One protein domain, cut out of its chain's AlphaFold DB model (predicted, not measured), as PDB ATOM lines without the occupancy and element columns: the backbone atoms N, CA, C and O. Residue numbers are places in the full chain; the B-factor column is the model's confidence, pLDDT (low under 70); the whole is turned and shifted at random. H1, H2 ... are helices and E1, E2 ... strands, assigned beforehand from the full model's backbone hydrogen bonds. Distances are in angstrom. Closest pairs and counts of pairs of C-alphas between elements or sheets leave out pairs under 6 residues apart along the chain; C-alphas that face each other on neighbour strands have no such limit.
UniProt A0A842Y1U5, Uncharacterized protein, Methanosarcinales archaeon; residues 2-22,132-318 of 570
ATOM      1  N   MET A   2      41.511 -33.261 -31.178       60.78
ATOM      2  CA  MET A   2      40.726 -34.063 -32.119       60.78
ATOM      3  C   MET A   2      39.241 -33.823 -31.855       60.78
ATOM      4  O   MET A   2      38.702 -34.292 -30.856       60.78
ATOM      5  N   GLN A   3      38.599 -33.023 -32.699       60.97
ATOM      6  CA  GLN A   3      37.150 -32.855 -32.714       60.97
ATOM      7  C   GLN A   3      36.695 -32.744 -34.173       60.97
ATOM      8  O   GLN A   3      37.269 -31.934 -34.902       60.97
ATOM      9  N   PRO A   4      35.688 -33.525 -34.599       78.81
ATOM     10  CA  PRO A   4      34.915 -34.496 -33.813       78.81
ATOM     11  C   PRO A   4      35.629 -35.849 -33.617       78.81
ATOM     12  O   PRO A   4      36.555 -36.197 -34.356       78.81
ATOM     13  N   LYS A   5      35.179 -36.624 -32.616       85.56
ATOM     14  CA  LYS A   5      35.561 -38.038 -32.439       85.56
ATOM     15  C   LYS A   5      35.214 -38.831 -33.717       85.56
ATOM     16  O   LYS A   5      34.122 -38.612 -34.244       85.56
ATOM     17  N   PRO A   6      36.075 -39.753 -34.195       87.25
ATOM     18  CA  PRO A   6      35.765 -40.578 -35.360       87.25
ATOM     19  C   PRO A   6      34.472 -41.373 -35.157       87.25
ATOM     20  O   PRO A   6      34.353 -42.140 -34.200       87.25
ATOM     21  N   ASN A   7      33.505 -41.187 -36.056       90.44
ATOM     22  CA  ASN A   7      32.286 -41.992 -36.121       90.44
ATOM     23  C   ASN A   7      32.425 -43.002 -37.265       90.44
ATOM     24  O   ASN A   7      31.971 -42.758 -38.380       90.44
ATOM     25  N   LEU A   8      33.149 -44.089 -36.998       95.56
ATOM     26  CA  LEU A   8      33.481 -45.098 -38.001       95.56
ATOM     27  C   LEU A   8      32.362 -46.132 -38.146       95.56
ATOM     28  O   LEU A   8      31.741 -46.544 -37.164       95.56
ATOM     29  N   THR A   9      32.146 -46.595 -39.373       96.88
ATOM     30  CA  THR A   9      31.083 -47.548 -39.702       96.88
ATOM     31  C   THR A   9      31.546 -48.975 -39.407       96.88
ATOM     32  O   THR A   9      32.602 -49.373 -39.909       96.88
ATOM     33  N   PRO A  10      30.783 -49.780 -38.644       96.38
ATOM     34  CA  PRO A  10      31.090 -51.194 -38.462       96.38
ATOM     35  C   PRO A  10      31.093 -51.966 -39.789       96.38
ATOM     36  O   PRO A  10      30.241 -51.740 -40.648       96.38
ATOM     37  N   ALA A  11      32.031 -52.897 -39.951       95.25
ATOM     38  CA  ALA A  11      32.178 -53.713 -41.154       95.25
ATOM     39  C   ALA A  11      31.659 -55.145 -40.958       95.25
ATOM     40  O   ALA A  11      31.826 -55.743 -39.895       95.25
ATOM     41  N   ASN A  12      31.101 -55.725 -42.024       92.94
ATOM     42  CA  ASN A  12      30.839 -57.160 -42.114       92.94
ATOM     43  C   ASN A  12      32.031 -57.857 -42.794       92.94
ATOM     44  O   ASN A  12      32.378 -57.525 -43.924       92.94
ATOM     45  N   ILE A  13      32.643 -58.823 -42.107       94.94
ATOM     46  CA  ILE A  13      33.878 -59.494 -42.543       94.94
ATOM     47  C   ILE A  13      33.666 -60.878 -43.168       94.94
ATOM     48  O   ILE A  13      34.637 -61.477 -43.624       94.94
ATOM     49  N   ASN A  14      32.431 -61.394 -43.220       91.75
ATOM     50  CA  ASN A  14      32.157 -62.780 -43.635       91.75
ATOM     51  C   ASN A  14      32.686 -63.109 -45.044       91.75
ATOM     52  O   ASN A  14      33.107 -64.233 -45.322       91.75
ATOM     53  N   GLU A  15      32.707 -62.117 -45.933       91.75
ATOM     54  CA  GLU A  15      33.153 -62.268 -47.321       91.75
ATOM     55  C   GLU A  15      34.604 -61.814 -47.549       91.75
ATOM     56  O   GLU A  15      35.126 -61.960 -48.653       91.75
ATOM     57  N   LEU A  16      35.298 -61.337 -46.514       95.31
ATOM     58  CA  LEU A  16      36.648 -60.779 -46.615       95.31
ATOM     59  C   LEU A  16      37.735 -61.801 -46.246       95.31
ATOM     60  O   LEU A  16      37.484 -62.813 -45.589       95.31
ATOM     61  N   SER A  17      38.958 -61.569 -46.725       96.31
ATOM     62  CA  SER A  17      40.148 -62.335 -46.336       96.31
ATOM     63  C   SER A  17      40.804 -61.655 -45.140       96.31
ATOM     64  O   SER A  17      41.438 -60.612 -45.290       96.31
ATOM     65  N   ILE A  18      40.628 -62.233 -43.954       96.25
ATOM     66  CA  ILE A  18      41.209 -61.709 -42.715       96.25
ATOM     67  C   ILE A  18      42.690 -62.070 -42.659       96.25
ATOM     68  O   ILE A  18      43.082 -63.203 -42.944       96.25
ATOM     69  N   PHE A  19      43.503 -61.100 -42.261       95.19
ATOM     70  CA  PHE A  19      44.910 -61.281 -41.973       95.19
ATOM     71  C   PHE A  19      45.220 -60.791 -40.559       95.19
ATOM     72  O   PHE A  19      44.863 -59.676 -40.171       95.19
ATOM     73  N   SER A  20      45.917 -61.642 -39.812       91.31
ATOM     74  CA  SER A  20      46.453 -61.344 -38.492       91.31
ATOM     75  C   SER A  20      47.940 -61.671 -38.491       91.31
ATOM     76  O   SER A  20      48.342 -62.723 -38.999       91.31
ATOM     77  N   ASN A  21      48.747 -60.765 -37.943       91.75
ATOM     78  CA  ASN A  21      50.188 -60.941 -37.879       91.75
ATOM     79  C   ASN A  21      50.540 -62.112 -36.946       91.75
ATOM     80  O   ASN A  21      50.270 -62.047 -35.748       91.75
ATOM     81  N   GLN A  22      51.144 -63.162 -37.507       90.94
ATOM     82  CA  GLN A  22      51.664 -64.305 -36.747       90.94
ATOM     83  C   GLN A  22      53.058 -64.041 -36.168       90.94
ATOM     84  O   GLN A  22      53.498 -64.761 -35.279       90.94
ATOM     85  N   ILE A 132      56.630 -51.361 -21.000       92.75
ATOM     86  CA  ILE A 132      55.983 -50.209 -21.633       92.75
ATOM     87  C   ILE A 132      56.993 -49.217 -22.233       92.75
ATOM     88  O   ILE A 132      56.730 -48.613 -23.269       92.75
ATOM     89  N   GLU A 133      58.164 -49.051 -21.619       93.69
ATOM     90  CA  GLU A 133      59.209 -48.159 -22.131       93.69
ATOM     91  C   GLU A 133      59.971 -48.792 -23.301       93.69
ATOM     92  O   GLU A 133      60.336 -48.088 -24.246       93.69
ATOM     93  N   GLN A 134      60.162 -50.117 -23.290       94.62
ATOM     94  CA  GLN A 134      60.666 -50.855 -24.455       94.62
ATOM     95  C   GLN A 134      59.720 -50.688 -25.648       94.62
ATOM     96  O   GLN A 134      60.150 -50.324 -26.745       94.62
ATOM     97  N   GLU A 135      58.422 -50.868 -25.408       94.94
ATOM     98  CA  GLU A 135      57.375 -50.739 -26.415       94.94
ATOM     99  C   GLU A 135      57.293 -49.321 -26.991       94.94
ATOM    100  O   GLU A 135      57.248 -49.146 -28.208       94.94
ATOM    101  N   LYS A 136      57.346 -48.287 -26.140       94.50
ATOM    102  CA  LYS A 136      57.390 -46.887 -26.588       94.50
ATOM    103  C   LYS A 136      58.604 -46.609 -27.462       94.50
ATOM    104  O   LYS A 136      58.464 -45.940 -28.480       94.50
ATOM    105  N   LYS A 137      59.784 -47.121 -27.095       95.38
ATOM    106  CA  LYS A 137      60.997 -46.964 -27.910       95.38
ATOM    107  C   LYS A 137      60.871 -47.648 -29.265       95.38
ATOM    108  O   LYS A 137      61.266 -47.053 -30.263       95.38
ATOM    109  N   LEU A 138      60.317 -48.860 -29.297       95.12
ATOM    110  CA  LEU A 138      60.022 -49.573 -30.536       95.12
ATOM    111  C   LEU A 138      59.064 -48.772 -31.414       95.12
ATOM    112  O   LEU A 138      59.380 -48.498 -32.570       95.12
ATOM    113  N   LEU A 139      57.944 -48.323 -30.852       94.56
ATOM    114  CA  LEU A 139      56.981 -47.509 -31.576       94.56
ATOM    115  C   LEU A 139      57.607 -46.211 -32.099       94.56
ATOM    116  O   LEU A 139      57.455 -45.888 -33.272       94.56
ATOM    117  N   ASP A 140      58.336 -45.477 -31.259       94.25
ATOM    118  CA  ASP A 140      58.975 -44.222 -31.653       94.25
ATOM    119  C   ASP A 140      60.005 -44.415 -32.763       94.25
ATOM    120  O   ASP A 140      60.101 -43.564 -33.650       94.25
ATOM    121  N   LEU A 141      60.765 -45.511 -32.724       93.69
ATOM    122  CA  LEU A 141      61.724 -45.849 -33.768       93.69
ATOM    123  C   LEU A 141      61.004 -46.123 -35.092       93.69
ATOM    124  O   LEU A 141      61.357 -45.523 -36.105       93.69
ATOM    125  N   LEU A 142      59.958 -46.955 -35.078       91.25
ATOM    126  CA  LEU A 142      59.182 -47.288 -36.277       91.25
ATOM    127  C   LEU A 142      58.425 -46.083 -36.848       91.25
ATOM    128  O   LEU A 142      58.313 -45.936 -38.061       91.25
ATOM    129  N   VAL A 143      57.943 -45.189 -35.986       92.62
ATOM    130  CA  VAL A 143      57.294 -43.942 -36.401       92.62
ATOM    131  C   VAL A 143      58.294 -42.994 -37.066       92.62
ATOM    132  O   VAL A 143      57.962 -42.390 -38.085       92.62
ATOM    133  N   LYS A 144      59.496 -42.839 -36.489       86.12
ATOM    134  CA  LYS A 144      60.506 -41.862 -36.936       86.12
ATOM    135  C   LYS A 144      61.341 -42.335 -38.119       86.12
ATOM    136  O   LYS A 144      61.870 -41.487 -38.828       86.12
ATOM    137  N   ASN A 145      61.513 -43.641 -38.302       68.88
ATOM    138  CA  ASN A 145      62.416 -44.138 -39.326       68.88
ATOM    139  C   ASN A 145      61.841 -43.874 -40.726       68.88
ATOM    140  O   ASN A 145      60.755 -44.353 -41.072       68.88
ATOM    141  N   TYR A 146      62.561 -43.060 -41.493       61.62
ATOM    142  CA  TYR A 146      62.175 -42.602 -42.819       61.62
ATOM    143  C   TYR A 146      63.422 -42.301 -43.656       61.62
ATOM    144  O   TYR A 146      64.319 -41.583 -43.212       61.62
ATOM    145  N   LEU A 147      63.434 -42.840 -44.872       53.94
ATOM    146  CA  LEU A 147      64.179 -42.316 -46.014       53.94
ATOM    147  C   LEU A 147      63.134 -41.918 -47.067       53.94
ATOM    148  O   LEU A 147      62.063 -42.530 -47.111       53.94
ATOM    149  N   ASP A 148      63.428 -40.912 -47.896       55.97
ATOM    150  CA  ASP A 148      62.480 -40.312 -48.858       55.97
ATOM    151  C   ASP A 148      61.774 -41.348 -49.765       55.97
ATOM    152  O   ASP A 148      60.622 -41.179 -50.167       55.97
ATOM    153  N   ASP A 149      62.437 -42.470 -50.037       63.25
ATOM    154  CA  ASP A 149      61.968 -43.584 -50.859       63.25
ATOM    155  C   ASP A 149      61.488 -44.815 -50.063       63.25
ATOM    156  O   ASP A 149      60.960 -45.751 -50.662       63.25
ATOM    157  N   TYR A 150      61.607 -44.820 -48.731       79.25
ATOM    158  CA  TYR A 150      61.254 -45.949 -47.863       79.25
ATOM    159  C   TYR A 150      60.080 -45.616 -46.933       79.25
ATOM    160  O   TYR A 150      60.234 -45.409 -45.725       79.25
ATOM    161  N   ASN A 151      58.879 -45.542 -47.513       88.00
ATOM    162  CA  ASN A 151      57.643 -45.217 -46.800       88.00
ATOM    163  C   ASN A 151      56.401 -45.867 -47.419       88.00
ATOM    164  O   ASN A 151      56.484 -46.501 -48.467       88.00
ATOM    165  N   GLU A 152      55.250 -45.685 -46.770       92.31
ATOM    166  CA  GLU A 152      53.981 -46.328 -47.122       92.31
ATOM    167  C   GLU A 152      53.470 -45.981 -48.526       92.31
ATOM    168  O   GLU A 152      52.651 -46.721 -49.068       92.31
ATOM    169  N   PHE A 153      53.933 -44.887 -49.142       91.81
ATOM    170  CA  PHE A 153      53.607 -44.626 -50.540       91.81
ATOM    171  C   PHE A 153      54.366 -45.519 -51.501       91.81
ATOM    172  O   PHE A 153      53.820 -45.810 -52.553       91.81
ATOM    173  N   TYR A 154      55.591 -45.927 -51.186       89.88
ATOM    174  CA  TYR A 154      56.508 -46.504 -52.173       89.88
ATOM    175  C   TYR A 154      56.864 -47.958 -51.902       89.88
ATOM    176  O   TYR A 154      57.141 -48.712 -52.833       89.88
ATOM    177  N   VAL A 155      56.852 -48.364 -50.636       86.75
ATOM    178  CA  VAL A 155      57.356 -49.664 -50.216       86.75
ATOM    179  C   VAL A 155      56.234 -50.480 -49.607       86.75
ATOM    180  O   VAL A 155      55.595 -50.071 -48.639       86.75
ATOM    181  N   THR A 156      56.040 -51.677 -50.152       88.25
ATOM    182  CA  THR A 156      55.186 -52.686 -49.534       88.25
ATOM    183  C   THR A 156      55.801 -53.118 -48.204       88.25
ATOM    184  O   THR A 156      56.971 -53.506 -48.135       88.25
ATOM    185  N   SER A 157      55.001 -53.034 -47.140       86.94
ATOM    186  CA  SER A 157      55.355 -53.505 -45.798       86.94
ATOM    187  C   SER A 157      55.818 -54.969 -45.823       86.94
ATOM    188  O   SER A 157      55.372 -55.749 -46.664       86.94
ATOM    189  N   SER A 158      56.654 -55.388 -44.867       86.25
ATOM    190  CA  SER A 158      57.112 -56.785 -44.748       86.25
ATOM    191  C   SER A 158      55.965 -57.796 -44.624       86.25
ATOM    192  O   SER A 158      56.151 -58.968 -44.941       86.25
ATOM    193  N   LEU A 159      54.797 -57.337 -44.166       89.69
ATOM    194  CA  LEU A 159      53.557 -58.108 -44.042       89.69
ATOM    195  C   LEU A 159      52.432 -57.564 -44.946       89.69
ATOM    196  O   LEU A 159      51.309 -58.068 -44.901       89.69
ATOM    197  N   GLY A 160      52.724 -56.519 -45.723       88.31
ATOM    198  CA  GLY A 160      51.772 -55.851 -46.603       88.31
ATOM    199  C   GLY A 160      51.532 -56.635 -47.885       88.31
ATOM    200  O   GLY A 160      52.368 -57.428 -48.325       88.31
ATOM    201  N   ARG A 161      50.368 -56.410 -48.490       91.69
ATOM    202  CA  ARG A 161      49.985 -57.005 -49.777       91.69
ATOM    203  C   ARG A 161      49.793 -55.956 -50.858       91.69
ATOM    204  O   ARG A 161      49.759 -56.314 -52.031       91.69
ATOM    205  N   LEU A 162      49.631 -54.693 -50.474       93.50
ATOM    206  CA  LEU A 162      49.333 -53.629 -51.410       93.50
ATOM    207  C   LEU A 162      50.621 -53.053 -51.992       93.50
ATOM    208  O   LEU A 162      51.638 -52.873 -51.315       93.50
ATOM    209  N   SER A 163      50.568 -52.749 -53.283       92.62
ATOM    210  CA  SER A 163      51.678 -52.108 -53.975       92.62
ATOM    211  C   SER A 163      51.766 -50.622 -53.621       92.62
ATOM    212  O   SER A 163      50.767 -49.982 -53.258       92.62
ATOM    213  N   GLY A 164      52.978 -50.080 -53.717       91.69
ATOM    214  CA  GLY A 164      53.245 -48.647 -53.656       91.69
ATOM    215  C   GLY A 164      53.180 -47.976 -55.031       91.69
ATOM    216  O   GLY A 164      53.153 -48.625 -56.077       91.69
ATOM    217  N   PHE A 165      53.170 -46.649 -55.021       91.56
ATOM    218  CA  PHE A 165      53.475 -45.805 -56.164       91.56
ATOM    219  C   PHE A 165      54.902 -46.040 -56.668       91.56
ATOM    220  O   PHE A 165      55.771 -46.545 -55.957       91.56
ATOM    221  N   SER A 166      55.155 -45.608 -57.903       86.56
ATOM    222  CA  SER A 166      56.509 -45.516 -58.443       86.56
ATOM    223  C   SER A 166      57.369 -44.608 -57.560       86.56
ATOM    224  O   SER A 166      56.949 -43.508 -57.204       86.56
ATOM    225  N   THR A 167      58.591 -45.041 -57.240       85.19
ATOM    226  CA  THR A 167      59.592 -44.196 -56.567       85.19
ATOM    227  C   THR A 167      60.119 -43.090 -57.481       85.19
ATOM    228  O   THR A 167      60.852 -42.207 -57.036       85.19
ATOM    229  N   TRP A 168      59.763 -43.105 -58.769       75.62
ATOM    230  CA  TRP A 168      60.168 -42.067 -59.700       75.62
ATOM    231  C   TRP A 168      59.630 -40.699 -59.253       75.62
ATOM    232  O   TRP A 168      58.432 -40.498 -59.080       75.62
ATOM    233  N   GLY A 169      60.546 -39.756 -59.029       70.62
ATOM    234  CA  GLY A 169      60.220 -38.426 -58.517       70.62
ATOM    235  C   GLY A 169      60.074 -38.329 -56.992       70.62
ATOM    236  O   GLY A 169      59.776 -37.233 -56.517       70.62
ATOM    237  N   SER A 170      60.331 -39.393 -56.216       78.62
ATOM    238  CA  SER A 170      60.263 -39.372 -54.739       78.62
ATOM    239  C   SER A 170      61.262 -38.403 -54.088       78.62
ATOM    240  O   SER A 170      60.971 -37.815 -53.057       78.62
ATOM    241  N   ALA A 171      62.413 -38.151 -54.718       76.94
ATOM    242  CA  ALA A 171      63.409 -37.181 -54.239       76.94
ATOM    243  C   ALA A 171      63.089 -35.714 -54.620       76.94
ATOM    244  O   ALA A 171      63.886 -34.797 -54.362       76.94
ATOM    245  N   THR A 172      61.956 -35.484 -55.290       78.44
ATOM    246  CA  THR A 172      61.544 -34.198 -55.880       78.44
ATOM    247  C   THR A 172      60.091 -33.867 -55.532       78.44
ATOM    248  O   THR A 172      59.389 -34.665 -54.914       78.44
ATOM    249  N   GLY A 173      59.605 -32.685 -55.916       83.94
ATOM    250  CA  GLY A 173      58.239 -32.276 -55.608       83.94
ATOM    251  C   GLY A 173      57.993 -32.108 -54.110       83.94
ATOM    252  O   GLY A 173      58.736 -31.376 -53.452       83.94
ATOM    253  N   ILE A 174      56.925 -32.731 -53.601       87.06
ATOM    254  CA  ILE A 174      56.444 -32.538 -52.224       87.06
ATOM    255  C   ILE A 174      57.018 -33.533 -51.207       87.06
ATOM    256  O   ILE A 174      57.001 -33.241 -50.015       87.06
ATOM    257  N   MET A 175      57.514 -34.693 -51.652       88.06
ATOM    258  CA  MET A 175      57.908 -35.799 -50.767       88.06
ATOM    259  C   MET A 175      58.984 -35.443 -49.733       88.06
ATOM    260  O   MET A 175      58.747 -35.737 -48.563       88.06
ATOM    261  N   PRO A 176      60.094 -34.754 -50.087       84.94
ATOM    262  CA  PRO A 176      61.154 -34.447 -49.117       84.94
ATOM    263  C   PRO A 176      60.712 -33.531 -47.964       84.94
ATOM    264  O   PRO A 176      61.410 -33.399 -46.964       84.94
ATOM    265  N   GLU A 177      59.569 -32.854 -48.109       85.75
ATOM    266  CA  GLU A 177      59.042 -31.901 -47.126       85.75
ATOM    267  C   GLU A 177      57.925 -32.506 -46.253       85.75
ATOM    268  O   GLU A 177      57.393 -31.818 -45.375       85.75
ATOM    269  N   LEU A 178      57.526 -33.762 -46.490       89.44
ATOM    270  CA  LEU A 178      56.465 -34.413 -45.723       89.44
ATOM    271  C   LEU A 178      56.976 -34.971 -44.391       89.44
ATOM    272  O   LEU A 178      57.988 -35.660 -44.315       89.44
ATOM    273  N   ASP A 179      56.198 -34.745 -43.332       90.81
ATOM    274  CA  ASP A 179      56.455 -35.303 -42.004       90.81
ATOM    275  C   ASP A 179      55.604 -36.562 -41.778       90.81
ATOM    276  O   ASP A 179      54.525 -36.533 -41.175       90.81
ATOM    277  N   PHE A 180      56.103 -37.692 -42.279       91.94
ATOM    278  CA  PHE A 180      55.453 -38.993 -42.106       91.94
ATOM    279  C   PHE A 180      55.363 -39.407 -40.639       91.94
ATOM    280  O   PHE A 180      54.379 -40.021 -40.234       91.94
ATOM    281  N   ALA A 181      56.344 -39.040 -39.812       93.19
ATOM    282  CA  ALA A 181      56.319 -39.360 -38.390       93.19
ATOM    283  C   ALA A 181      55.125 -38.685 -37.698       93.19
ATOM    284  O   ALA A 181      54.443 -39.306 -36.878       93.19
ATOM    285  N   ARG A 182      54.833 -37.428 -38.046       94.00
ATOM    286  CA  ARG A 182      53.640 -36.722 -37.574       94.00
ATOM    287  C   ARG A 182      52.354 -37.357 -38.096       94.00
ATOM    288  O   ARG A 182      51.439 -37.557 -37.299       94.00
ATOM    289  N   ALA A 183      52.286 -37.701 -39.382       95.06
ATOM    290  CA  ALA A 183      51.103 -38.340 -39.960       95.06
ATOM    291  C   ALA A 183      50.810 -39.712 -39.322       95.06
ATOM    292  O   ALA A 183      49.675 -39.980 -38.934       95.06
ATOM    293  N   ARG A 184      51.839 -40.545 -39.112       95.81
ATOM    294  CA  ARG A 184      51.738 -41.840 -38.415       95.81
ATOM    295  C   ARG A 184      51.231 -41.676 -36.985       95.81
ATOM    296  O   ARG A 184      50.290 -42.361 -36.602       95.81
ATOM    297  N   ARG A 185      51.813 -40.752 -36.200       95.81
ATOM    298  CA  ARG A 185      51.337 -40.467 -34.829       95.81
ATOM    299  C   ARG A 185      49.883 -40.031 -34.827       95.81
ATOM    300  O   ARG A 185      49.105 -40.538 -34.030       95.81
ATOM    301  N   PHE A 186      49.517 -39.151 -35.752       96.44
ATOM    302  CA  PHE A 186      48.144 -38.700 -35.889       96.44
ATOM    303  C   PHE A 186      47.190 -39.866 -36.182       96.44
ATOM    304  O   PHE A 186      46.179 -40.001 -35.504       96.44
ATOM    305  N   LEU A 187      47.517 -40.757 -37.122       97.19
ATOM    306  CA  LEU A 187      46.685 -41.934 -37.396       97.19
ATOM    307  C   LEU A 187      46.611 -42.886 -36.194       97.19
ATOM    308  O   LEU A 187      45.534 -43.391 -35.893       97.19
ATOM    309  N   ILE A 188      47.707 -43.085 -35.459       96.75
ATOM    310  CA  ILE A 188      47.697 -43.844 -34.197       96.75
ATOM    311  C   ILE A 188      46.738 -43.203 -33.186       96.75
ATOM    312  O   ILE A 188      45.954 -43.915 -32.563       96.75
ATOM    313  N   GLU A 189      46.752 -41.877 -33.045       95.94
ATOM    314  CA  GLU A 189      45.800 -41.146 -32.201       95.94
ATOM    315  C   GLU A 189      44.351 -41.347 -32.674       95.94
ATOM    316  O   GLU A 189      43.477 -41.566 -31.837       95.94
ATOM    317  N   VAL A 190      44.084 -41.367 -33.991       96.69
ATOM    318  CA  VAL A 190      42.742 -41.682 -34.528       96.69
ATOM    319  C   VAL A 190      42.298 -43.069 -34.054       96.69
ATOM    320  O   VAL A 190      41.183 -43.228 -33.552       96.69
ATOM    321  N   LEU A 191      43.171 -44.072 -34.188       97.06
ATOM    322  CA  LEU A 191      42.857 -45.465 -33.863       97.06
ATOM    323  C   LEU A 191      42.564 -45.681 -32.370       97.06
ATOM    324  O   LEU A 191      41.841 -46.615 -32.030       97.06
ATOM    325  N   GLN A 192      43.056 -44.816 -31.474       95.88
ATOM    326  CA  GLN A 192      42.758 -44.888 -30.033       95.88
ATOM    327  C   GLN A 192      41.278 -44.663 -29.701       95.88
ATOM    328  O   GLN A 192      40.827 -45.036 -28.619       95.88
ATOM    329  N   TYR A 193      40.505 -44.065 -30.612       94.88
ATOM    330  CA  TYR A 193      39.072 -43.837 -30.417       94.88
ATOM    331  C   TYR A 193      38.194 -45.024 -30.831       94.88
ATOM    332  O   TYR A 193      36.985 -44.989 -30.571       94.88
ATOM    333  N   CYS A 194      38.779 -46.046 -31.458       95.75
ATOM    334  CA  CYS A 194      38.097 -47.273 -31.847       95.75
ATOM    335  C   CYS A 194      37.798 -48.154 -30.630       95.75
ATOM    336  O   CYS A 194      38.568 -48.208 -29.672       95.75
ATOM    337  N   THR A 195      36.696 -48.900 -30.689       95.12
ATOM    338  CA  THR A 195      36.400 -49.932 -29.691       95.12
ATOM    339  C   THR A 195      37.198 -51.200 -30.017       95.12
ATOM    340  O   THR A 195      37.135 -51.658 -31.164       95.12
ATOM    341  N   PRO A 196      37.917 -51.806 -29.051       95.06
ATOM    342  CA  PRO A 196      38.603 -53.074 -29.270       95.06
ATOM    343  C   PRO A 196      37.642 -54.164 -29.721       95.06
ATOM    344  O   PRO A 196      36.484 -54.209 -29.303       95.06
ATOM    345  N   GLY A 197      38.111 -55.053 -30.588       95.50
ATOM    346  CA  GLY A 197      37.311 -56.192 -31.032       95.50
ATOM    347  C   GLY A 197      36.272 -55.863 -32.118       95.50
ATOM    348  O   GLY A 197      35.759 -56.787 -32.751       95.50
ATOM    349  N   VAL A 198      36.004 -54.583 -32.396       97.06
ATOM    350  CA  VAL A 198      35.049 -54.145 -33.424       97.06
ATOM    351  C   VAL A 198      35.752 -53.951 -34.767       97.06
ATOM    352  O   VAL A 198      36.785 -53.288 -34.856       97.06
ATOM    353  N   TRP A 199      35.174 -54.527 -35.821       98.12
ATOM    354  CA  TRP A 199      35.605 -54.313 -37.200       98.12
ATOM    355  C   TRP A 199      34.997 -53.028 -37.755       98.12
ATOM    356  O   TRP A 199      33.779 -52.865 -37.713       98.12
ATOM    357  N   TYR A 200      35.827 -52.154 -38.317       98.31
ATOM    358  CA  TYR A 200      35.426 -50.901 -38.957       98.31
ATOM    359  C   TYR A 200      35.792 -50.909 -40.438       98.31
ATOM    360  O   TYR A 200      36.805 -51.496 -40.821       98.31
ATOM    361  N   THR A 201      34.990 -50.252 -41.280       98.25
ATOM    362  CA  THR A 201      35.319 -50.125 -42.704       98.25
ATOM    363  C   THR A 201      36.453 -49.124 -42.895       98.25
ATOM    364  O   THR A 201      36.427 -48.020 -42.341       98.25
ATOM    365  N   THR A 202      37.430 -49.464 -43.733       98.06
ATOM    366  CA  THR A 202      38.540 -48.557 -44.069       98.06
ATOM    367  C   THR A 202      38.035 -47.303 -44.775       98.06
ATOM    368  O   THR A 202      38.509 -46.202 -44.505       98.06
ATOM    369  N   SER A 203      37.005 -47.444 -45.614       97.50
ATOM    370  CA  SER A 203      36.362 -46.319 -46.295       97.50
ATOM    371  C   SER A 203      35.793 -45.286 -45.322       97.50
ATOM    372  O   SER A 203      35.927 -44.095 -45.576       97.50
ATOM    373  N   SER A 204      35.231 -45.702 -44.178       97.69
ATOM    374  CA  SER A 204      34.729 -44.753 -43.171       97.69
ATOM    375  C   SER A 204      35.852 -43.978 -42.475       97.69
ATOM    376  O   SER A 204      35.677 -42.802 -42.159       97.69
ATOM    377  N   LEU A 205      37.027 -44.593 -42.295       98.06
ATOM    378  CA  LEU A 205      38.213 -43.903 -41.785       98.06
ATOM    379  C   LEU A 205      38.737 -42.883 -42.801       98.06
ATOM    380  O   LEU A 205      39.021 -41.746 -42.435       98.06
ATOM    381  N   ILE A 206      38.824 -43.264 -44.078       98.00
ATOM    382  CA  ILE A 206      39.245 -42.361 -45.159       98.00
ATOM    383  C   ILE A 206      38.264 -41.189 -45.290       98.00
ATOM    384  O   ILE A 206      38.699 -40.043 -45.358       98.00
ATOM    385  N   GLN A 207      36.955 -41.455 -45.245       97.38
ATOM    386  CA  GLN A 207      35.902 -40.436 -45.256       97.38
ATOM    387  C   GLN A 207      36.071 -39.454 -44.085       97.38
ATOM    388  O   GLN A 207      36.106 -38.244 -44.299       97.38
ATOM    389  N   TYR A 208      36.257 -39.965 -42.862       97.25
ATOM    390  CA  TYR A 208      36.499 -39.142 -41.675       97.25
ATOM    391  C   TYR A 208      37.718 -38.222 -41.852       97.25
ATOM    392  O   TYR A 208      37.665 -37.034 -41.528       97.25
ATOM    393  N   LEU A 209      38.817 -38.755 -42.392       97.44
ATOM    394  CA  LEU A 209      40.027 -37.981 -42.656       97.44
ATOM    395  C   LEU A 209      39.799 -36.930 -43.747       97.44
ATOM    396  O   LEU A 209      40.228 -35.794 -43.575       97.44
ATOM    397  N   LYS A 210      39.090 -37.266 -44.828       96.25
ATOM    398  CA  LYS A 210      38.756 -36.330 -45.913       96.25
ATOM    399  C   LYS A 210      37.910 -35.158 -45.412       96.25
ATOM    400  O   LYS A 210      38.168 -34.016 -45.780       96.25
ATOM    401  N   GLU A 211      36.921 -35.431 -44.566       95.88
ATOM    402  CA  GLU A 211      35.972 -34.423 -44.080       95.88
ATOM    403  C   GLU A 211      36.557 -33.529 -42.983       95.88
ATOM    404  O   GLU A 211      36.311 -32.322 -42.970       95.88
ATOM    405  N   HIS A 212      37.335 -34.100 -42.062       95.75
ATOM    406  CA  HIS A 212      37.771 -33.387 -40.859       95.75
ATOM    407  C   HIS A 212      39.259 -33.048 -40.834       95.75
ATOM    408  O   HIS A 212      39.651 -32.088 -40.172       95.75
ATOM    409  N   HIS A 213      40.089 -33.797 -41.560       95.88
ATOM    410  CA  HIS A 213      41.547 -33.648 -41.550       95.88
ATOM    411  C   HIS A 213      42.156 -33.753 -42.960       95.88
ATOM    412  O   HIS A 213      43.134 -34.482 -43.142       95.88
ATOM    413  N   PRO A 214      41.648 -33.017 -43.972       95.19
ATOM    414  CA  PRO A 214      42.032 -33.201 -45.377       95.19
ATOM    415  C   PRO A 214      43.511 -32.929 -45.674       95.19
ATOM    416  O   PRO A 214      43.956 -33.205 -46.783       95.19
ATOM    417  N   TYR A 215      44.267 -32.384 -44.719       95.38
ATOM    418  CA  TYR A 215      45.683 -32.023 -44.838       95.38
ATOM    419  C   TYR A 215      46.558 -32.681 -43.758       95.38
ATOM    420  O   TYR A 215      47.589 -32.125 -43.380       95.38
ATOM    421  N   PHE A 216      46.136 -33.827 -43.201       95.50
ATOM    422  CA  PHE A 216      46.880 -34.510 -42.133       95.50
ATOM    423  C   PHE A 216      48.262 -35.015 -42.582       95.50
ATOM    424  O   PHE A 216      49.186 -35.054 -41.772       95.50
ATOM    425  N   LEU A 217      48.383 -35.393 -43.861       94.94
ATOM    426  CA  LEU A 217      49.606 -35.909 -44.471       94.94
ATOM    427  C   LEU A 217      50.246 -34.869 -45.391       94.94
ATOM    428  O   LEU A 217      51.337 -34.385 -45.109       94.94
ATOM    429  N   ILE A 218      49.550 -34.500 -46.472       94.38
ATOM    430  CA  ILE A 218      50.038 -33.515 -47.438       94.38
ATOM    431  C   ILE A 218      49.382 -32.158 -47.143       94.38
ATOM    432  O   ILE A 218      48.153 -32.053 -47.161       94.38
ATOM    433  N   PRO A 219      50.158 -31.091 -46.883       92.94
ATOM    434  CA  PRO A 219      49.600 -29.764 -46.657       92.94
ATOM    435  C   PRO A 219      48.834 -29.250 -47.881       92.94
ATOM    436  O   PRO A 219      49.256 -29.466 -49.012       92.94
ATOM    437  N   GLY A 220      47.769 -28.469 -47.674       91.19
ATOM    438  CA  GLY A 220      47.024 -27.851 -48.786       91.19
ATOM    439  C   GLY A 220      47.826 -26.819 -49.588       91.19
ATOM    440  O   GLY A 220      47.460 -26.466 -50.701       91.19
ATOM    441  N   LYS A 221      48.933 -26.325 -49.027       89.38
ATOM    442  CA  LYS A 221      49.939 -25.515 -49.724       89.38
ATOM    443  C   LYS A 221      51.312 -26.110 -49.417       89.38
ATOM    444  O   LYS A 221      51.984 -25.613 -48.508       89.38
ATOM    445  N   PRO A 222      51.687 -27.219 -50.071       88.62
ATOM    446  CA  PRO A 222      52.923 -27.903 -49.747       88.62
ATOM    447  C   PRO A 222      54.118 -27.066 -50.208       88.62
ATOM    448  O   PRO A 222      54.020 -26.219 -51.103       88.62
ATOM    449  N   LYS A 223      55.256 -27.278 -49.553       87.62
ATOM    450  CA  LYS A 223      56.528 -26.744 -50.026       87.62
ATOM    451  C   LYS A 223      57.069 -27.683 -51.095       87.62
ATOM    452  O   LYS A 223      56.868 -28.889 -51.024       87.62
ATOM    453  N   TYR A 224      57.745 -27.100 -52.073       85.75
ATOM    454  CA  TYR A 224      58.351 -27.835 -53.171       85.75
ATOM    455  C   TYR A 224      59.843 -27.571 -53.180       85.75
ATOM    456  O   TYR A 224      60.270 -26.418 -53.037       85.75
ATOM    457  N   ARG A 225      60.625 -28.620 -53.434       82.25
ATOM    458  CA  ARG A 225      62.073 -28.494 -53.621       82.25
ATOM    459  C   ARG A 225      62.412 -27.598 -54.815       82.25
ATOM    460  O   ARG A 225      63.320 -26.770 -54.734       82.25
ATOM    461  N   HIS A 226      61.658 -27.719 -55.911       84.06
ATOM    462  CA  HIS A 226      61.826 -26.893 -57.102       84.06
ATOM    463  C   HIS A 226      60.538 -26.157 -57.487       84.06
ATOM    464  O   HIS A 226      59.439 -26.699 -57.452       84.06
ATOM    465  N   LYS A 227      60.672 -24.900 -57.935       81.56
ATOM    466  CA  LYS A 227      59.522 -24.057 -58.325       81.56
ATOM    467  C   LYS A 227      58.698 -24.626 -59.485       81.56
ATOM    468  O   LYS A 227      57.534 -24.266 -59.619       81.56
ATOM    469  N   HIS A 228      59.298 -25.443 -60.352       82.56
ATOM    470  CA  HIS A 228      58.573 -26.043 -61.471       82.56
ATOM    471  C   HIS A 228      57.639 -27.174 -61.020       82.56
ATOM    472  O   HIS A 228      56.591 -27.333 -61.638       82.56
ATOM    473  N   ASP A 229      57.950 -27.859 -59.915       82.69
ATOM    474  CA  ASP A 229      57.115 -28.930 -59.355       82.69
ATOM    475  C   ASP A 229      55.766 -28.404 -58.852       82.69
ATOM    476  O   ASP A 229      54.752 -29.090 -58.937       82.69
ATOM    477  N   ALA A 230      55.724 -27.140 -58.415       82.19
ATOM    478  CA  ALA A 230      54.493 -26.484 -57.973       82.19
ATOM    479  C   ALA A 230      53.408 -26.429 -59.064       82.19
ATOM    480  O   ALA A 230      52.226 -26.318 -58.750       82.19
ATOM    481  N   LYS A 231      53.788 -26.526 -60.348       83.88
ATOM    482  CA  LYS A 231      52.833 -26.570 -61.467       83.88
ATOM    483  C   LYS A 231      51.994 -27.845 -61.476       83.88
ATOM    484  O   LYS A 231      50.894 -27.829 -62.013       83.88
ATOM    485  N   ASN A 232      52.506 -28.917 -60.877       79.94
ATOM    486  CA  ASN A 232      51.856 -30.220 -60.840       79.94
ATOM    487  C   ASN A 232      50.891 -30.356 -59.645       79.94
ATOM    488  O   ASN A 232      50.259 -31.398 -59.482       79.94
ATOM    489  N   GLY A 233      50.754 -29.302 -58.830       86.75
ATOM    490  CA  GLY A 233      49.815 -29.245 -57.713       86.75
ATOM    491  C   GLY A 233      50.204 -30.149 -56.545       86.75
ATOM    492  O   GLY A 233      51.331 -30.647 -56.457       86.75
ATOM    493  N   ARG A 234      49.274 -30.324 -55.603       90.00
ATOM    494  CA  ARG A 234      49.491 -31.104 -54.376       90.00
ATOM    495  C   ARG A 234      49.836 -32.572 -54.647       90.00
ATOM    496  O   ARG A 234      50.649 -33.147 -53.934       90.00
ATOM    497  N   TYR A 235      49.238 -33.159 -55.682       91.88
ATOM    498  CA  TYR A 235      49.388 -34.577 -56.026       91.88
ATOM    499  C   TYR A 235      50.336 -34.840 -57.196       91.88
ATOM    500  O   TYR A 235      50.374 -35.941 -57.733       91.88
ATOM    501  N   GLY A 236      51.153 -33.851 -57.559       86.50
ATOM    502  CA  GLY A 236      52.017 -33.901 -58.736       86.50
ATOM    503  C   GLY A 236      53.060 -35.020 -58.775       86.50
ATOM    504  O   GLY A 236      53.584 -35.312 -59.845       86.50
ATOM    505  N   ASN A 237      53.363 -35.641 -57.634       87.44
ATOM    506  CA  ASN A 237      54.282 -36.775 -57.536       87.44
ATOM    507  C   ASN A 237      53.604 -38.136 -57.762       87.44
ATOM    508  O   ASN A 237      54.303 -39.140 -57.878       87.44
ATOM    509  N   PHE A 238      52.270 -38.200 -57.806       91.25
ATOM    510  CA  PHE A 238      51.541 -39.465 -57.783       91.25
ATOM    511  C   PHE A 238      50.912 -39.784 -59.129       91.25
ATOM    512  O   PHE A 238      50.146 -39.002 -59.699       91.25
ATOM    513  N   HIS A 239      51.229 -40.983 -59.599       90.94
ATOM    514  CA  HIS A 239      50.821 -41.474 -60.897       90.94
ATOM    515  C   HIS A 239      50.243 -42.877 -60.783       90.94
ATOM    516  O   HIS A 239      50.676 -43.686 -59.965       90.94
ATOM    517  N   GLU A 240      49.271 -43.158 -61.634       92.38
ATOM    518  CA  GLU A 240      48.599 -44.443 -61.724       92.38
ATOM    519  C   GLU A 240      48.870 -45.115 -63.067       92.38
ATOM    520  O   GLU A 240      48.992 -44.452 -64.096       92.38
ATOM    521  N   GLY A 241      48.915 -46.444 -63.084       89.62
ATOM    522  CA  GLY A 241      49.169 -47.214 -64.300       89.62
ATOM    523  C   GLY A 241      48.430 -48.547 -64.311       89.62
ATOM    524  O   GLY A 241      48.079 -49.087 -63.272       89.62
ATOM    525  N   LYS A 242      48.159 -49.104 -65.497       86.06
ATOM    526  CA  LYS A 242      47.600 -50.469 -65.618       86.06
ATOM    527  C   LYS A 242      48.628 -51.548 -65.273       86.06
ATOM    528  O   LYS A 242      48.271 -52.687 -65.004       86.06
ATOM    529  N   SER A 243      49.902 -51.193 -65.353       79.62
ATOM    530  CA  SER A 243      51.044 -52.007 -64.966       79.62
ATOM    531  C   SER A 243      52.239 -51.101 -64.678       79.62
ATOM    532  O   SER A 243      52.245 -49.932 -65.075       79.62
ATOM    533  N   THR A 244      53.282 -51.663 -64.069       68.50
ATOM    534  CA  THR A 244      54.558 -50.987 -63.770       68.50
ATOM    535  C   THR A 244      55.234 -50.367 -65.002       68.50
ATOM    536  O   THR A 244      56.040 -49.459 -64.868       68.50
ATOM    537  N   TRP A 245      54.897 -50.835 -66.210       71.06
ATOM    538  CA  TRP A 245      55.488 -50.386 -67.480       71.06
ATOM    539  C   TRP A 245      54.499 -49.639 -68.381       71.06
ATOM    540  O   TRP A 245      54.791 -49.355 -69.543       71.06
ATOM    541  N   SER A 246      53.286 -49.392 -67.888       75.56
ATOM    542  CA  SER A 246      52.248 -48.706 -68.654       75.56
ATOM    543  C   SER A 246      52.433 -47.189 -68.625       75.56
ATOM    544  O   SER A 246      53.165 -46.651 -67.801       75.56
ATOM    545  N   ARG A 247      51.746 -46.486 -69.532       80.06
ATOM    546  CA  ARG A 247      51.701 -45.023 -69.503       80.06
ATOM    547  C   ARG A 247      51.075 -44.560 -68.187       80.06
ATOM    548  O   ARG A 247      49.905 -44.842 -67.935       80.06
ATOM    549  N   GLU A 248      51.862 -43.828 -67.418       84.12
ATOM    550  CA  GLU A 248      51.464 -43.228 -66.153       84.12
ATOM    551  C   GLU A 248      50.427 -42.109 -66.355       84.12
ATOM    552  O   GLU A 248      50.522 -41.292 -67.279       84.12
ATOM    553  N   ILE A 249      49.411 -42.099 -65.493       88.94
ATOM    554  CA  ILE A 249      48.337 -41.110 -65.429       88.94
ATOM    555  C   ILE A 249      48.528 -40.316 -64.144       88.94
ATOM    556  O   ILE A 249      48.393 -40.860 -63.050       88.94
ATOM    557  N   GLN A 250      48.837 -39.031 -64.274       89.69
ATOM    558  CA  GLN A 250      48.966 -38.136 -63.129       89.69
ATOM    559  C   GLN A 250      47.606 -37.935 -62.443       89.69
ATOM    560  O   GLN A 250      46.593 -37.737 -63.118       89.69
ATOM    561  N   ILE A 251      47.590 -37.956 -61.111       91.94
ATOM    562  CA  ILE A 251      46.395 -37.655 -60.315       91.94
ATOM    563  C   ILE A 251      46.247 -36.131 -60.202       91.94
ATOM    564  O   ILE A 251      47.150 -35.453 -59.704       91.94
ATOM    565  N   SER A 252      45.115 -35.580 -60.651       90.00
ATOM    566  CA  SER A 252      44.846 -34.145 -60.519       90.00
ATOM    567  C   SER A 252      44.206 -33.840 -59.168       90.00
ATOM    568  O   SER A 252      43.287 -34.527 -58.738       90.00
ATOM    569  N   GLU A 253      44.618 -32.748 -58.522       89.06
ATOM    570  CA  GLU A 253      43.971 -32.250 -57.296       89.06
ATOM    571  C   GLU A 253      42.500 -31.856 -57.514       89.06
ATOM    572  O   GLU A 253      41.716 -31.845 -56.570       89.06
ATOM    573  N   SER A 254      42.108 -31.568 -58.758       89.81
ATOM    574  CA  SER A 254      40.717 -31.274 -59.116       89.81
ATOM    575  C   SER A 254      39.820 -32.510 -59.217       89.81
ATOM    576  O   SER A 254      38.609 -32.348 -59.370       89.81
ATOM    577  N   ASP A 255      40.384 -33.723 -59.206       92.81
ATOM    578  CA  ASP A 255      39.595 -34.950 -59.300       92.81
ATOM    579  C   ASP A 255      38.777 -35.131 -58.007       92.81
ATOM    580  O   ASP A 255      39.278 -34.947 -56.897       92.81
ATOM    581  N   ALA A 256      37.498 -35.499 -58.128       93.06
ATOM    582  CA  ALA A 256      36.599 -35.614 -56.971       93.06
ATOM    583  C   ALA A 256      37.049 -36.684 -55.951       93.06
ATOM    584  O   ALA A 256      36.727 -36.592 -54.760       93.06
ATOM    585  N   ASP A 257      37.798 -37.681 -56.427       94.38
ATOM    586  CA  ASP A 257      38.359 -38.805 -55.680       94.38
ATOM    587  C   ASP A 257      39.884 -38.700 -55.476       94.38
ATOM    588  O   ASP A 257      40.534 -39.678 -55.099       94.38
ATOM    589  N   ALA A 258      40.478 -37.523 -55.717       94.94
ATOM    590  CA  ALA A 258      41.926 -37.326 -55.625       94.94
ATOM    591  C   ALA A 258      42.484 -37.688 -54.238       94.94
ATOM    592  O   ALA A 258      43.537 -38.317 -54.132       94.94
ATOM    593  N   PHE A 259      41.745 -37.339 -53.177       96.94
ATOM    594  CA  PHE A 259      42.117 -37.660 -51.799       96.94
ATOM    595  C   PHE A 259      42.153 -39.172 -51.563       96.94
ATOM    596  O   PHE A 259      43.112 -39.697 -51.012       96.94
ATOM    597  N   GLU A 260      41.125 -39.896 -52.000       97.31
ATOM    598  CA  GLU A 260      41.045 -41.349 -51.884       97.31
ATOM    599  C   GLU A 260      42.181 -42.020 -52.665       97.31
ATOM    600  O   GLU A 260      42.804 -42.968 -52.180       97.31
ATOM    601  N   ARG A 261      42.502 -41.488 -53.849       96.00
ATOM    602  CA  ARG A 261      43.584 -41.993 -54.695       96.00
ATOM    603  C   ARG A 261      44.969 -41.746 -54.096       96.00
ATOM    604  O   ARG A 261      45.848 -42.571 -54.313       96.00
ATOM    605  N   VAL A 262      45.190 -40.695 -53.312       95.81
ATOM    606  CA  VAL A 262      46.506 -40.434 -52.703       95.81
ATOM    607  C   VAL A 262      46.518 -40.772 -51.215       95.81
ATOM    608  O   VAL A 262      47.039 -41.818 -50.823       95.81
ATOM    609  N   GLU A 263      45.937 -39.928 -50.364       97.25
ATOM    610  CA  GLU A 263      45.898 -40.150 -48.918       97.25
ATOM    611  C   GLU A 263      45.092 -41.388 -48.521       97.25
ATOM    612  O   GLU A 263      45.452 -42.051 -47.552       97.25
ATOM    613  N   GLY A 264      44.036 -41.738 -49.257       97.44
ATOM    614  CA  GLY A 264      43.280 -42.965 -49.006       97.44
ATOM    615  C   GLY A 264      44.158 -44.207 -49.160       97.44
ATOM    616  O   GLY A 264      44.191 -45.055 -48.268       97.44
ATOM    617  N   ARG A 265      44.970 -44.265 -50.224       96.56
ATOM    618  CA  ARG A 265      45.977 -45.323 -50.390       96.56
ATOM    619  C   ARG A 265      47.024 -45.298 -49.289       96.56
ATOM    620  O   ARG A 265      47.352 -46.360 -48.770       96.56
ATOM    621  N   TYR A 266      47.505 -44.119 -48.886       96.56
ATOM    622  CA  TYR A 266      48.418 -44.013 -47.744       96.56
ATOM    623  C   TYR A 266      47.822 -44.640 -46.482       96.56
ATOM    624  O   TYR A 266      48.501 -45.403 -45.807       96.56
ATOM    625  N   VAL A 267      46.549 -44.366 -46.180       97.94
ATOM    626  CA  VAL A 267      45.858 -44.934 -45.012       97.94
ATOM    627  C   VAL A 267      45.781 -46.456 -45.104       97.94
ATOM    628  O   VAL A 267      46.060 -47.124 -44.112       97.94
ATOM    629  N   GLU A 268      45.470 -47.018 -46.275       97.56
ATOM    630  CA  GLU A 268      45.493 -48.473 -46.473       97.56
ATOM    631  C   GLU A 268      46.882 -49.059 -46.174       97.56
ATOM    632  O   GLU A 268      46.985 -49.990 -45.376       97.56
ATOM    633  N   ARG A 269      47.954 -48.482 -46.739       96.25
ATOM    634  CA  ARG A 269      49.335 -48.973 -46.541       96.25
ATOM    635  C   ARG A 269      49.840 -48.734 -45.123       96.25
ATOM    636  O   ARG A 269      50.580 -49.553 -44.591       96.25
ATOM    637  N   PHE A 270      49.408 -47.651 -44.482       96.12
ATOM    638  CA  PHE A 270      49.670 -47.411 -43.070       96.12
ATOM    639  C   PHE A 270      49.053 -48.513 -42.221       96.12
ATOM    640  O   PHE A 270      49.765 -49.086 -41.404       96.12
ATOM    641  N   LEU A 271      47.774 -48.849 -42.432       96.75
ATOM    642  CA  LEU A 271      47.102 -49.911 -41.684       96.75
ATOM    643  C   LEU A 271      47.813 -51.256 -41.878       96.75
ATOM    644  O   LEU A 271      48.092 -51.915 -40.881       96.75
ATOM    645  N   GLU A 272      48.189 -51.636 -43.105       93.19
ATOM    646  CA  GLU A 272      48.939 -52.887 -43.334       93.19
ATOM    647  C   GLU A 272      50.444 -52.845 -43.004       93.19
ATOM    648  O   GLU A 272      51.150 -53.857 -43.067       93.19
ATOM    649  N   GLY A 273      50.938 -51.670 -42.633       93.00
ATOM    650  CA  GLY A 273      52.310 -51.423 -42.230       93.00
ATOM    651  C   GLY A 273      52.489 -51.503 -40.721       93.00
ATOM    652  O   GLY A 273      52.373 -52.561 -40.100       93.00
ATOM    653  N   LEU A 274      52.807 -50.352 -40.131       92.44
ATOM    654  CA  LEU A 274      53.236 -50.211 -38.739       92.44
ATOM    655  C   LEU A 274      52.277 -50.870 -37.721       92.44
ATOM    656  O   LEU A 274      52.763 -51.630 -36.878       92.44
ATOM    657  N   PRO A 275      50.948 -50.650 -37.759       95.12
ATOM    658  CA  PRO A 275      50.033 -51.230 -36.780       95.12
ATOM    659  C   PRO A 275      49.923 -52.756 -36.892       95.12
ATOM    660  O   PRO A 275      49.823 -53.426 -35.863       95.12
ATOM    661  N   ILE A 276      49.979 -53.330 -38.101       94.06
ATOM    662  CA  ILE A 276      50.025 -54.790 -38.278       94.06
ATOM    663  C   ILE A 276      51.348 -55.360 -37.777       94.06
ATOM    664  O   ILE A 276      51.337 -56.348 -37.045       94.06
ATOM    665  N   ILE A 277      52.479 -54.745 -38.133       93.12
ATOM    666  CA  ILE A 277      53.815 -55.201 -37.719       93.12
ATOM    667  C   ILE A 277      53.927 -55.247 -36.189       93.12
ATOM    668  O   ILE A 277      54.434 -56.216 -35.627       93.12
ATOM    669  N   LEU A 278      53.388 -54.243 -35.494       93.75
ATOM    670  CA  LEU A 278      53.332 -54.222 -34.028       93.75
ATOM    671  C   LEU A 278      52.295 -55.197 -33.443       93.75
ATOM    672  O   LEU A 278      52.274 -55.436 -32.229       93.75
ATOM    673  N   GLY A 279      51.443 -55.773 -34.292       94.00
ATOM    674  CA  GLY A 279      50.341 -56.646 -33.917       94.00
ATOM    675  C   GLY A 279      49.277 -55.903 -33.116       94.00
ATOM    676  O   GLY A 279      48.748 -56.465 -32.161       94.00
ATOM    677  N   TYR A 280      49.033 -54.631 -33.423       95.75
ATOM    678  CA  TYR A 280      48.022 -53.773 -32.793       95.75
ATOM    679  C   TYR A 280      46.655 -53.875 -33.459       95.75
ATOM    680  O   TYR A 280      45.629 -53.613 -32.827       95.75
ATOM    681  N   ILE A 281      46.645 -54.246 -34.736       97.06
ATOM    682  CA  ILE A 281      45.419 -54.402 -35.501       97.06
ATOM    683  C   ILE A 281      45.421 -55.710 -36.285       97.06
ATOM    684  O   ILE A 281      46.465 -56.292 -36.573       97.06
ATOM    685  N   GLU A 282      44.223 -56.112 -36.677       97.38
ATOM    686  CA  GLU A 282      43.976 -57.053 -37.760       97.38
ATOM    687  C   GLU A 282      43.343 -56.302 -38.930       97.38
ATOM    688  O   GLU A 282      42.678 -55.278 -38.737       97.38
ATOM    689  N   VAL A 283      43.516 -56.821 -40.142       97.56
ATOM    690  CA  VAL A 283      42.933 -56.231 -41.353       97.56
ATOM    691  C   VAL A 283      42.214 -57.285 -42.175       97.56
ATOM    692  O   VAL A 283      42.486 -58.479 -42.063       97.56
ATOM    693  N   ALA A 284      41.286 -56.841 -43.011       97.62
ATOM    694  CA  ALA A 284      40.528 -57.697 -43.898       97.62
ATOM    695  C   ALA A 284      40.548 -57.133 -45.320       97.62
ATOM    696  O   ALA A 284      40.192 -55.974 -45.557       97.62
ATOM    697  N   TYR A 285      40.958 -57.973 -46.265       97.12
ATOM    698  CA  TYR A 285      41.092 -57.628 -47.675       97.12
ATOM    699  C   TYR A 285      39.899 -58.116 -48.494       97.12
ATOM    700  O   TYR A 285      39.250 -59.111 -48.151       97.12
ATOM    701  N   SER A 286      39.653 -57.454 -49.623       95.50
ATOM    702  CA  SER A 286      38.791 -57.990 -50.673       95.50
ATOM    703  C   SER A 286      39.316 -59.347 -51.161       95.50
ATOM    704  O   SER A 286      40.520 -59.533 -51.329       95.50
ATOM    705  N   LYS A 287      38.414 -60.305 -51.407       93.19
ATOM    706  CA  LYS A 287      38.748 -61.567 -52.097       93.19
ATOM    707  C   LYS A 287      38.720 -61.422 -53.620       93.19
ATOM    708  O   LYS A 287      39.135 -62.331 -54.332       93.19
ATOM    709  N   THR A 288      38.172 -60.318 -54.122       91.62
ATOM    710  CA  THR A 288      38.035 -60.070 -55.554       91.62
ATOM    711  C   THR A 288      39.356 -59.579 -56.125       91.62
ATOM    712  O   THR A 288      39.941 -58.638 -55.600       91.62
ATOM    713  N   GLU A 289      39.782 -60.183 -57.233       90.38
ATOM    714  CA  GLU A 289      40.939 -59.725 -58.001       90.38
ATOM    715  C   GLU A 289      40.793 -58.244 -58.386       90.38
ATOM    716  O   GLU A 289      39.757 -57.817 -58.911       90.38
ATOM    717  N   TYR A 290      41.844 -57.461 -58.140       92.69
ATOM    718  CA  TYR A 290      41.872 -56.047 -58.482       92.69
ATOM    719  C   TYR A 290      42.056 -55.847 -59.991       92.69
ATOM    720  O   TYR A 290      43.004 -56.350 -60.586       92.69
ATOM    721  N   LYS A 291      41.155 -55.080 -60.617       90.44
ATOM    722  CA  LYS A 291      41.162 -54.800 -62.069       90.44
ATOM    723  C   LYS A 291      41.355 -53.319 -62.413       90.44
ATOM    724  O   LYS A 291      41.151 -52.924 -63.561       90.44
ATOM    725  N   GLY A 292      41.660 -52.490 -61.413       90.50
ATOM    726  CA  GLY A 292      41.839 -51.047 -61.573       90.50
ATOM    727  C   GLY A 292      43.275 -50.652 -61.921       90.50
ATOM    728  O   GLY A 292      44.072 -51.475 -62.367       90.50
ATOM    729  N   TYR A 293      43.597 -49.375 -61.719       92.38
ATOM    730  CA  TYR A 293      44.957 -48.865 -61.871       92.38
ATOM    731  C   TYR A 293      45.778 -49.089 -60.601       92.38
ATOM    732  O   TYR A 293      45.296 -48.849 -59.499       92.38
ATOM    733  N   LEU A 294      47.028 -49.505 -60.763       92.12
ATOM    734  CA  LEU A 294      47.999 -49.603 -59.685       92.12
ATOM    735  C   LEU A 294      48.533 -48.212 -59.299       92.12
ATOM    736  O   LEU A 294      48.668 -47.359 -60.184       92.12
ATOM    737  N   PRO A 295      48.883 -47.995 -58.020       93.56
ATOM    738  CA  PRO A 295      48.726 -48.932 -56.898       93.56
ATOM    739  C   PRO A 295      47.255 -49.200 -56.546       93.56
ATOM    740  O   PRO A 295      46.379 -48.396 -56.852       93.56
ATOM    741  N   GLU A 296      46.940 -50.339 -55.930       94.88
ATOM    742  CA  GLU A 296      45.549 -50.734 -55.687       94.88
ATOM    743  C   GLU A 296      44.813 -49.731 -54.784       94.88
ATOM    744  O   GLU A 296      45.416 -49.112 -53.912       94.88
ATOM    745  N   ILE A 297      43.503 -49.577 -54.969       94.44
ATOM    746  CA  ILE A 297      42.636 -48.769 -54.096       94.44
ATOM    747  C   ILE A 297      41.444 -49.612 -53.657       94.44
ATOM    748  O   ILE A 297      40.957 -50.447 -54.428       94.44
ATOM    749  N   ASN A 298      40.953 -49.389 -52.439       94.31
ATOM    750  CA  ASN A 298      39.823 -50.099 -51.851       94.31
ATOM    751  C   ASN A 298      40.054 -51.617 -51.811       94.31
ATOM    752  O   ASN A 298      39.148 -52.400 -52.093       94.31
ATOM    753  N   GLN A 299      41.276 -52.061 -51.514       96.12
ATOM    754  CA  GLN A 299      41.567 -53.492 -51.344       96.12
ATOM    755  C   GLN A 299      41.610 -53.905 -49.876       96.12
ATOM    756  O   GLN A 299      41.144 -54.996 -49.550       96.12
ATOM    757  N   LEU A 300      42.074 -53.028 -48.984       97.19
ATOM    758  CA  LEU A 300      41.947 -53.202 -47.538       97.19
ATOM    759  C   LEU A 300      40.584 -52.651 -47.104       97.19
ATOM    760  O   LEU A 300      40.404 -51.449 -46.945       97.19
ATOM    761  N   GLN A 301      39.603 -53.536 -46.951       97.81
ATOM    762  CA  GLN A 301      38.189 -53.183 -46.784       97.81
ATOM    763  C   GLN A 301      37.805 -52.894 -45.329       97.81
ATOM    764  O   GLN A 301      36.936 -52.057 -45.071       97.81
ATOM    765  N   ALA A 302      38.448 -53.569 -44.375       98.12
ATOM    766  CA  ALA A 302      38.172 -53.370 -42.958       98.12
ATOM    767  C   ALA A 302      39.407 -53.572 -42.079       98.12
ATOM    768  O   ALA A 302      40.357 -54.256 -42.458       98.12
ATOM    769  N   PHE A 303      39.354 -53.017 -40.873       98.25
ATOM    770  CA  PHE A 303      40.367 -53.200 -39.840       98.25
ATOM    771  C   PHE A 303      39.729 -53.319 -38.456       98.25
ATOM    772  O   PHE A 303      38.596 -52.884 -38.233       98.25
ATOM    773  N   ARG A 304      40.469 -53.905 -37.517       97.75
ATOM    774  CA  ARG A 304      40.059 -54.056 -36.121       97.75
ATOM    775  C   ARG A 304      41.233 -53.819 -35.194       97.75
ATOM    776  O   ARG A 304      42.276 -54.445 -35.339       97.75
ATOM    777  N   VAL A 305      41.020 -52.968 -34.201       97.38
ATOM    778  CA  VAL A 305      41.973 -52.712 -33.117       97.38
ATOM    779  C   VAL A 305      41.818 -53.772 -32.022       97.38
ATOM    780  O   VAL A 305      40.696 -54.188 -31.720       97.38
ATOM    781  N   ASN A 306      42.926 -54.218 -31.426       94.25
ATOM    782  CA  ASN A 306      42.912 -55.152 -30.296       94.25
ATOM    783  C   ASN A 306      43.134 -54.461 -28.939       94.25
ATOM    784  O   ASN A 306      43.528 -53.298 -28.875       94.25
ATOM    785  N   ASP A 307      42.879 -55.186 -27.846       92.75
ATOM    786  CA  ASP A 307      43.026 -54.656 -26.482       92.75
ATOM    787  C   ASP A 307      44.467 -54.220 -26.188       92.75
ATOM    788  O   ASP A 307      44.683 -53.134 -25.645       92.75
ATOM    789  N   LYS A 308      45.449 -55.004 -26.659       91.50
ATOM    790  CA  LYS A 308      46.882 -54.712 -26.524       91.50
ATOM    791  C   LYS A 308      47.230 -53.314 -27.004       91.50
ATOM    792  O   LYS A 308      47.928 -52.588 -26.304       91.50
ATOM    793  N   PHE A 309      46.723 -52.902 -28.161       94.62
ATOM    794  CA  PHE A 309      46.941 -51.548 -28.655       94.62
ATOM    795  C   PHE A 309      46.461 -50.486 -27.659       94.62
ATOM    796  O   PHE A 309      47.228 -49.590 -27.312       94.62
ATOM    797  N   LEU A 310      45.226 -50.585 -27.158       94.06
ATOM    798  CA  LEU A 310      44.701 -49.587 -26.223       94.06
ATOM    799  C   LEU A 310      45.412 -49.621 -24.867       94.06
ATOM    800  O   LEU A 310      45.617 -48.564 -24.262       94.06
ATOM    801  N   HIS A 311      45.830 -50.792 -24.390       93.06
ATOM    802  CA  HIS A 311      46.638 -50.902 -23.178       93.06
ATOM    803  C   HIS A 311      48.003 -50.232 -23.348       93.06
ATOM    804  O   HIS A 311      48.387 -49.436 -22.490       93.06
ATOM    805  N   VAL A 312      48.688 -50.449 -24.479       93.88
ATOM    806  CA  VAL A 312      49.947 -49.755 -24.791       93.88
ATOM    807  C   VAL A 312      49.728 -48.243 -24.859       93.88
ATOM    808  O   VAL A 312      50.434 -47.495 -24.184       93.88
ATOM    809  N   MET A 313      48.730 -47.778 -25.621       93.94
ATOM    810  CA  MET A 313      48.480 -46.340 -25.801       93.94
ATOM    811  C   MET A 313      48.082 -45.639 -24.496       93.94
ATOM    812  O   MET A 313      48.425 -44.479 -24.289       93.94
ATOM    813  N   SER A 314      47.397 -46.343 -23.592       92.44
ATOM    814  CA  SER A 314      47.036 -45.818 -22.269       92.44
ATOM    815  C   SER A 314      48.117 -46.014 -21.199       92.44
ATOM    816  O   SER A 314      47.942 -45.545 -20.075       92.44
ATOM    817  N   GLY A 315      49.224 -46.692 -21.523       90.69
ATOM    818  CA  GLY A 315      50.295 -47.012 -20.579       90.69
ATOM    819  C   GLY A 315      49.904 -48.036 -19.506       90.69
ATOM    820  O   GLY A 315      50.563 -48.105 -18.473       90.69
ATOM    821  N   LYS A 316      48.839 -48.816 -19.726       88.44
ATOM    822  CA  LYS A 316      48.283 -49.799 -18.782       88.44
ATOM    823  C   LYS A 316      48.763 -51.225 -19.071       88.44
ATOM    824  O   LYS A 316      47.971 -52.159 -19.030       88.44
ATOM    825  N   ILE A 317      50.043 -51.390 -19.391       85.88
ATOM    826  CA  ILE A 317      50.629 -52.722 -19.566       85.88
ATOM    827  C   ILE A 317      50.942 -53.304 -18.192       85.88
ATOM    828  O   ILE A 317      51.626 -52.673 -17.386       85.88
ATOM    829  N   ILE A 318      50.405 -54.494 -17.930       79.94
ATOM    830  CA  ILE A 318      50.646 -55.237 -16.695       79.94
ATOM    831  C   ILE A 318      52.037 -55.869 -16.796       79.94
ATOM    832  O   ILE A 318      52.377 -56.465 -17.820       79.94
TER     833      ILE A 318
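This is residues 2 to 22 and 132 to 318 of the 570 residues of an uncharacterized protein of Methanosarcinales archaeon (UniProt A0A842Y1U5). Look for a small, twisted four-strand sheet with the long helix H5 set slantwise over one face and H3 crossing H5 on that same face; H1 and H2 meet at a corner away from the sheet, and long loops with the tiny helix H4 make the end of the model opposite to H7. H5 has the centre nearest to the mean of the C-alphas, and with the sheet it makes two layers, a helix on one face of a sheet. The printed part has 208 residues with seven named helices and four named strands, along the chain E1, H1, H2, E2, H3, H4, H5, H6, E3, E4, H7. The class is mixed, helices and strands, with 84 residues in named elements, under half; the sheet is antiparallel in the order E1, E3, E4, E2. The whole is compact, with a radius of gyration of the C-alphas of 16.9 A and spans of 54 by 37 by 33 A.

Find C-alpha 17 at (40.148, -62.335, -46.336), where strand E1, residues 17 to 19, begins. Beyond the cut, helix H1 runs over residues 132 to 144, 18.0 A, and H2 over 180 to 191, 16.4 A. Strand E2, residues 199 to 201, is followed by H3, 202 to 212, 15.5 A, and H4, 229 to 232. H5, residues 258 to 272, starts at (41.926, -37.326, -55.625) and is 21.0 A long. Next come H6, 274 to 277, strands E3, 281 to 285, and E4, 300 to 305, 14.4 A, then H7, 307 to 314, ending at (47.036, -45.818, -22.269).

Start at the sheet, only just strongly twisted, its C-alphas up to 4.3 A off the best plane. Across E1 and E3, N 19 and O 283 are 2.8 A apart; across the hairpin E3 and E4, N 284 and O 302 are 2.8 A apart; across E4 and E2, N 200 and O 303 are 2.9 A apart. H5 is on the sheet at a height of 11.3 A, over E4 and only just not over E3, on which 2 of its C-alphas fall. H3 is on the same face, over none of the strands, and touches H5 at a steep tilt of 53 degrees, opposite ways; their closest C-alphas, of Ile 206 and Gly 264, are 5.6 A apart. H6 only grazes the sheet with residues 274 to 276. H1 touches H2 with residues 143 to 144 alone, the closest C-alphas being those of Val 143 and Ala 181, 5.1 A. H7 is close to H1 but not clearly touching, with C-alphas of Ile 132 and Val 312 at 6.8 A. H4 touches no helix and is not on the sheet. In H1, H2, H3 and H7 every O i to N i+4 pair is within hydrogen-bond range, in H5 10 of 11; H4 and H6 are too short for one.

The two C-alphas farthest apart, of His 228 and Ile 318, are 54.0 A apart. Residues 23 to 131 are not printed, and C-alphas 22 and 132 are 21.1 A apart across the cut. Of the links printed whole, H1 to H2, H3 to H4, H4 to H5 and E3 to E4 are long. Confidence is under 70 at residues 2 to 3, 145 to 149 and 244.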